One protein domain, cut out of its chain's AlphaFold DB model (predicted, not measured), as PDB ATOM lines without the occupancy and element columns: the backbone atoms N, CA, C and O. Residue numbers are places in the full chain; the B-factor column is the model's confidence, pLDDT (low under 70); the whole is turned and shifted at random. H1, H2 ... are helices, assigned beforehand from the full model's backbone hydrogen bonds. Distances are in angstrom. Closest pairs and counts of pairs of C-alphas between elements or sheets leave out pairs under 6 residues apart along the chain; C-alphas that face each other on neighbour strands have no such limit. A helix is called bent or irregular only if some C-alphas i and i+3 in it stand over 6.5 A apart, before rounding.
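AT A GLANCE: This is residues 41 to 93 of the 505 residues of an uncharacterized protein of Gaeumannomyces tritici (strain R3-111a-1) (UniProt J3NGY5). Look first for one long helix, H1, with a shorter, irregular helix, H2, packed across its middle at a steep angle, joined by a short loop. From H2 the printed part runs on without a named element, and residues 87 to 93 stick out as a free tail. The 53 printed residues hold two named helices, H1 then H2, and no named strand: all helix. The whole is compact, radius of gyration of the C-alphas 11.3 A, spanning 31 by 24 by 15 A.

HOW THE PARTS SIT: H1, residues 46 to 63, touches H2, residues 71 to 80, with residues 52 to 56 alone; the closest C-alphas, of Leu 52 and Arg 74, are 6.2 A apart. They run the same way at a steep tilt of 68 degrees, only just short of about perpendicular. In H1 every O i to N i+4 pair is within hydrogen-bond range; in H2 1 of 6 is, beside 5 of 7 O i to N i+3 pairs.

IN THESE COORDINATES: Find C-alpha 46 at (127.996, 163.756, 155.941); H1 runs 25.6 A from there to C-alpha 63. H2 spans 15.1 A, ending at C-alpha 80, (119.307, 145.043, 148.017); it is irregular, C-alphas 72 and 75 being 7.5 A apart.

THE WHOLE: The C-alphas farthest apart, of Gly 44 and His 92, are 32.6 A apart. The printed part has no cut, and the link from H1 to H2 is short. Look for pLDDT under 70 at residues 42 to 44, 46 and 82 to 93.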
ATOM      1  N   ASP A  41     126.582 163.404 146.349       73.38
ATOM      2  CA  ASP A  41     127.596 162.412 146.717       73.38
ATOM      3  C   ASP A  41     127.192 161.607 147.969       73.38
ATOM      4  O   ASP A  41     127.502 161.943 149.114       73.38
ATOM      5  N   LEU A  42     126.443 160.530 147.730       64.38
ATOM      6  CA  LEU A  42     125.794 159.688 148.745       64.38
ATOM      7  C   LEU A  42     126.767 158.933 149.665       64.38
ATOM      8  O   LEU A  42     126.406 158.584 150.785       64.38
ATOM      9  N   LEU A  43     127.981 158.647 149.187       61.22
ATOM     10  CA  LEU A  43     128.965 157.825 149.905       61.22
ATOM     11  C   LEU A  43     130.056 158.644 150.606       61.22
ATOM     12  O   LEU A  43     130.744 158.100 151.466       61.22
ATOM     13  N   GLY A  44     130.217 159.920 150.244       61.12
ATOM     14  CA  GLY A  44     131.267 160.792 150.780       61.12
ATOM     15  C   GLY A  44     130.762 161.962 151.623       61.12
ATOM     16  O   GLY A  44     131.525 162.491 152.429       61.12
ATOM     17  N   SER A  45     129.497 162.370 151.465       73.69
ATOM     18  CA  SER A  45     128.926 163.486 152.223       73.69
ATOM     19  C   SER A  45     128.412 163.044 153.597       73.69
ATOM     20  O   SER A  45     127.785 161.988 153.726       73.69
ATOM     21  N   LEU A  46     128.608 163.893 154.611       69.19
ATOM     22  CA  LEU A  46     127.996 163.756 155.941       69.19
ATOM     23  C   LEU A  46     126.465 163.611 155.829       69.19
ATOM     24  O   LEU A  46     125.853 162.805 156.532       69.19
ATOM     25  N   ASP A  47     125.870 164.319 154.866       78.00
ATOM     26  CA  ASP A  47     124.440 164.251 154.572       78.00
ATOM     27  C   ASP A  47     124.047 162.869 154.028       78.00
ATOM     28  O   ASP A  47     123.038 162.304 154.448       78.00
ATOM     29  N   GLY A  48     124.885 162.262 153.181       74.38
ATOM     30  CA  GLY A  48     124.684 160.913 152.646       74.38
ATOM     31  C   GLY A  48     124.646 159.836 153.734       74.38
ATOM     32  O   GLY A  48     123.785 158.955 153.712       74.38
ATOM     33  N   ILE A  49     125.509 159.956 154.749       75.19
ATOM     34  CA  ILE A  49     125.524 159.051 155.909       75.19
ATOM     35  C   ILE A  49     124.209 159.160 156.690       75.19
ATOM     36  O   ILE A  49     123.599 158.134 156.998       75.19
ATOM     37  N   SER A  50     123.729 160.382 156.942       82.56
ATOM     38  CA  SER A  50     122.459 160.614 157.649       82.56
ATOM     39  C   SER A  50     121.249 160.030 156.904       82.56
ATOM     40  O   SER A  50     120.268 159.585 157.504       82.56
ATOM     41  N   ILE A  51     121.304 160.008 155.571       82.88
ATOM     42  CA  ILE A  51     120.239 159.449 154.743       82.88
ATOM     43  C   ILE A  51     120.283 157.925 154.769       82.88
ATOM     44  O   ILE A  51     119.235 157.292 154.896       82.88
ATOM     45  N   LEU A  52     121.477 157.330 154.717       79.62
ATOM     46  CA  LEU A  52     121.648 155.887 154.861       79.62
ATOM     47  C   LEU A  52     121.193 155.390 156.238       79.62
ATOM     48  O   LEU A  52     120.602 154.320 156.322       79.62
ATOM     49  N   GLU A  53     121.396 156.173 157.298       83.69
ATOM     50  CA  GLU A  53     120.866 155.870 158.634       83.69
ATOM     51  C   GLU A  53     119.340 155.880 158.671       83.69
ATOM     52  O   GLU A  53     118.717 154.956 159.190       83.69
ATOM     53  N   ARG A  54     118.713 156.886 158.058       83.50
ATOM     54  CA  ARG A  54     117.249 156.938 157.960       83.50
ATOM     55  C   ARG A  54     116.694 155.806 157.093       83.50
ATOM     56  O   ARG A  54     115.668 155.227 157.444       83.50
ATOM     57  N   ALA A  55     117.380 155.457 156.005       81.50
ATOM     58  CA  ALA A  55     117.063 154.303 155.165       81.50
ATOM     59  C   ALA A  55     117.159 152.984 155.942       81.50
ATOM     60  O   ALA A  55     116.299 152.120 155.794       81.50
ATOM     61  N   GLU A  56     118.179 152.838 156.784       84.31
ATOM     62  CA  GLU A  56     118.379 151.674 157.640       84.31
ATOM     63  C   GLU A  56     117.217 151.500 158.626       84.31
ATOM     64  O   GLU A  56     116.594 150.439 158.644       84.31
ATOM     65  N   ILE A  57     116.872 152.558 159.369       82.75
ATOM     66  CA  ILE A  57     115.734 152.566 160.304       82.75
ATOM     67  C   ILE A  57     114.449 152.189 159.564       82.75
ATOM     68  O   ILE A  57     113.716 151.301 159.992       82.75
ATOM     69  N   TRP A  58     114.217 152.786 158.394       85.44
ATOM     70  CA  TRP A  58     113.035 152.490 157.597       85.44
ATOM     71  C   TRP A  58     112.973 151.028 157.128       85.44
ATOM     72  O   TRP A  58     111.910 150.412 157.169       85.44
ATOM     73  N   VAL A  59     114.096 150.440 156.699       80.12
ATOM     74  CA  VAL A  59     114.155 149.024 156.288       80.12
ATOM     75  C   VAL A  59     113.883 148.099 157.475       80.12
ATOM     76  O   VAL A  59     113.185 147.093 157.320       80.12
ATOM     77  N   VAL A  60     114.391 148.439 158.660       81.94
ATOM     78  CA  VAL A  60     114.107 147.698 159.893       81.94
ATOM     79  C   VAL A  60     112.620 147.776 160.231       81.94
ATOM     80  O   VAL A  60     112.004 146.735 160.448       81.94
ATOM     81  N   ASP A  61     112.027 148.965 160.197       77.88
ATOM     82  CA  ASP A  61     110.628 149.168 160.575       77.88
ATOM     83  C   ASP A  61     109.649 148.559 159.560       77.88
ATOM     84  O   ASP A  61     108.644 147.954 159.936       77.88
ATOM     85  N   TYR A  62     109.946 148.672 158.262       76.06
ATOM     86  CA  TYR A  62     109.058 148.208 157.196       76.06
ATOM     87  C   TYR A  62     109.219 146.714 156.887       76.06
ATOM     88  O   TYR A  62     108.230 145.991 156.741       76.06
ATOM     89  N   TYR A  63     110.459 146.229 156.763       75.75
ATOM     90  CA  TYR A  63     110.743 144.840 156.378       75.75
ATOM     91  C   TYR A  63     111.084 143.930 157.563       75.75
ATOM     92  O   TYR A  63     111.101 142.705 157.391       75.75
ATOM     93  N   GLY A  64     111.361 144.485 158.747       82.69
ATOM     94  CA  GLY A  64     111.881 143.721 159.884       82.69
ATOM     95  C   GLY A  64     113.305 143.207 159.655       82.69
ATOM     96  O   GLY A  64     113.686 142.193 160.241       82.69
ATOM     97  N   ASP A  65     114.070 143.829 158.749       82.94
ATOM     98  CA  ASP A  65     115.395 143.352 158.343       82.94
ATOM     99  C   ASP A  65     116.522 144.132 159.030       82.94
ATOM    100  O   ASP A  65     116.909 145.216 158.609       82.94
ATOM    101  N   THR A  66     117.092 143.540 160.078       85.50
ATOM    102  CA  THR A  66     118.158 144.133 160.904       85.50
ATOM    103  C   THR A  66     119.570 143.875 160.383       85.50
ATOM    104  O   THR A  66     120.556 144.220 161.036       85.50
ATOM    105  N   ARG A  67     119.724 143.268 159.197       80.44
ATOM    106  CA  ARG A  67     121.050 142.927 158.645       80.44
ATOM    107  C   ARG A  67     121.929 144.149 158.358       80.44
ATOM    108  O   ARG A  67     123.141 143.978 158.215       80.44
ATOM    109  N   PHE A  68     121.330 145.335 158.297       76.75
ATOM    110  CA  PHE A  68     121.982 146.606 157.980       76.75
ATOM    111  C   PHE A  68     122.363 147.436 159.204       76.75
ATOM    112  O   PHE A  68     123.073 148.419 159.042       76.75
ATOM    113  N   CYS A  69     122.015 146.983 160.416       75.38
ATOM    114  CA  CYS A  69     122.400 147.642 161.671       75.38
ATOM    115  C   CYS A  69     123.906 147.657 161.947       75.38
ATOM    116  O   CYS A  69     124.387 148.297 162.877       75.38
ATOM    117  N   LEU A  70     124.673 146.939 161.131       74.12
ATOM    118  CA  LEU A  70     126.123 146.972 161.134       74.12
ATOM    119  C   LEU A  70     126.553 147.976 160.060       74.12
ATOM    120  O   LEU A  70     126.391 147.695 158.871       74.12
ATOM    121  N   GLY A  71     127.123 149.116 160.472       70.50
ATOM    122  CA  GLY A  71     127.469 150.251 159.595       70.50
ATOM    123  C   GLY A  71     128.224 149.878 158.309       70.50
ATOM    124  O   GLY A  71     128.046 150.512 157.273       70.50
ATOM    125  N   ASN A  72     128.969 148.772 158.327       75.94
ATOM    126  CA  ASN A  72     129.733 148.243 157.195       75.94
ATOM    127  C   ASN A  72     128.865 147.770 156.010       75.94
ATOM    128  O   ASN A  72     129.409 147.484 154.947       75.94
ATOM    129  N   LYS A  73     127.543 147.639 156.186       76.88
ATOM    130  CA  LYS A  73     126.609 147.145 155.158       76.88
ATOM    131  C   LYS A  73     125.623 148.197 154.664       76.88
ATOM    132  O   LYS A  73     124.772 147.883 153.837       76.88
ATOM    133  N   ARG A  74     125.719 149.446 155.132       72.50
ATOM    134  CA  ARG A  74     124.786 150.520 154.746       72.50
ATOM    135  C   ARG A  74     124.777 150.782 153.240       72.50
ATOM    136  O   ARG A  74     123.720 150.987 152.656       72.50
ATOM    137  N   SER A  75     125.930 150.669 152.587       73.12
ATOM    138  CA  SER A  75     126.049 150.782 151.128       73.12
ATOM    139  C   SER A  75     125.342 149.652 150.364       73.12
ATOM    140  O   SER A  75     124.947 149.842 149.215       73.12
ATOM    141  N   GLU A  76     125.117 148.492 150.990       81.00
ATOM    142  CA  GLU A  76     124.389 147.371 150.387       81.00
ATOM    143  C   GLU A  76     122.868 147.585 150.397       81.00
ATOM    144  O   GLU A  76     122.172 146.932 149.619       81.00
ATOM    145  N   ILE A  77     122.344 148.508 151.223       80.25
ATOM    146  CA  ILE A  77     120.903 148.818 151.302       80.25
ATOM    147  C   ILE A  77     120.375 149.204 149.920       80.25
ATOM    148  O   ILE A  77     119.371 148.662 149.467       80.25
ATOM    149  N   VAL A  78     121.099 150.082 149.224       75.12
ATOM    150  CA  VAL A  78     120.728 150.568 147.889       75.12
ATOM    151  C   VAL A  78     120.741 149.439 146.852       75.12
ATOM    152  O   VAL A  78     119.905 149.407 145.953       75.12
ATOM    153  N   GLY A  79     121.661 148.480 146.992       78.31
ATOM    154  CA  GLY A  79     121.754 147.325 146.099       78.31
ATOM    155  C   GLY A  79     120.686 146.256 146.355       78.31
ATOM    156  O   GLY A  79     120.236 145.605 145.415       78.31
ATOM    157  N   LEU A  80     120.282 146.064 147.614       79.44
ATOM    158  CA  LEU A  80     119.307 145.043 148.017       79.44
ATOM    159  C   LEU A  80     117.859 145.534 147.946       79.44
ATOM    160  O   LEU A  80     116.961 144.727 147.703       79.44
ATOM    161  N   TYR A  81     117.649 146.839 148.102       76.75
ATOM    162  CA  TYR A  81     116.349 147.498 148.004       76.75
ATOM    163  C   TYR A  81     116.406 148.635 146.978       76.75
ATOM    164  O   TYR A  81     116.266 149.805 147.342       76.75
ATOM    165  N   PRO A  82     116.576 148.323 145.679       68.12
ATOM    166  CA  PRO A  82     116.581 149.347 144.632       68.12
ATOM    167  C   PRO A  82     115.255 150.127 144.590       68.12
ATOM    168  O   PRO A  82     115.230 151.309 144.252       68.12
ATOM    169  N   ASP A  83     114.161 149.492 145.017       67.31
ATOM    170  CA  ASP A  83     112.819 150.076 145.097       67.31
ATOM    171  C   ASP A  83     112.681 151.156 146.182       67.31
ATOM    172  O   ASP A  83     111.690 151.888 146.198       67.31
ATOM    173  N   LEU A  84     113.654 151.263 147.097       65.81
ATOM    174  CA  LEU A  84     113.710 152.329 148.097       65.81
ATOM    175  C   LEU A  84     113.939 153.690 147.429       65.81
ATOM    176  O   LEU A  84     113.338 154.683 147.829       65.81
ATOM    177  N   LEU A  85     114.792 153.711 146.402       62.97
ATOM    178  CA  LEU A  85     115.208 154.921 145.692       62.97
ATOM    179  C   LEU A  85     114.506 155.092 144.343       62.97
ATOM    180  O   LEU A  85     114.652 156.126 143.694       62.97
ATOM    181  N   ASN A  86     113.754 154.085 143.896       62.06
ATOM    182  CA  ASN A  86     113.054 154.150 142.626       62.06
ATOM    183  C   ASN A  86     111.741 154.930 142.768       62.06
ATOM    184  O   ASN A  86     110.698 154.380 143.119       62.06
ATOM    185  N   THR A  87     111.796 156.218 142.442       52.97
ATOM    186  CA  THR A  87     110.638 157.122 142.403       52.97
ATOM    187  C   THR A  87     109.622 156.776 141.309       52.97
ATOM    188  O   THR A  87     108.509 157.290 141.344       52.97
ATOM    189  N   ASN A  88     109.966 155.887 140.365       50.00
ATOM    190  CA  ASN A  88     109.056 155.423 139.311       50.00
ATOM    191  C   ASN A  88     108.179 154.233 139.739       50.00
ATOM    192  O   ASN A  88     107.347 153.782 138.951       50.00
ATOM    193  N   VAL A  89     108.381 153.670 140.937       52.09
ATOM    194  CA  VAL A  89     107.552 152.565 141.435       52.09
ATOM    195  C   VAL A  89     106.314 153.137 142.110       52.09
ATOM    196  O   VAL A  89     106.407 153.846 143.111       52.09
ATOM    197  N   ASP A  90     105.151 152.788 141.562       41.03
ATOM    198  CA  ASP A  90     103.847 153.214 142.061       41.03
ATOM    199  C   ASP A  90     103.676 152.792 143.542       41.03
ATOM    200  O   ASP A  90     103.900 151.622 143.893       41.03
ATOM    201  N   PRO A  91     103.289 153.711 144.444       46.59
ATOM    202  CA  PRO A  91     103.401 153.527 145.893       46.59
ATOM    203  C   PRO A  91     102.490 152.423 146.454       46.59
ATOM    204  O   PRO A  91     102.710 151.930 147.561       46.59
ATOM    205  N   HIS A  92     101.505 151.983 145.672       42.09
ATOM    206  CA  HIS A  92     100.508 150.974 146.033       42.09
ATOM    207  C   HIS A  92     100.993 149.521 145.843       42.09
ATOM    208  O   HIS A  92     100.367 148.592 146.347       42.09
ATOM    209  N   ILE A  93     102.123 149.290 145.156       45.03
ATOM    210  CA  ILE A  93     102.637 147.935 144.845       45.03
ATOM    211  C   ILE A  93     103.450 147.342 146.020       45.03
ATOM    212  O   ILE A  93     103.810 146.165 146.020       45.03
TER     213      ILE A  93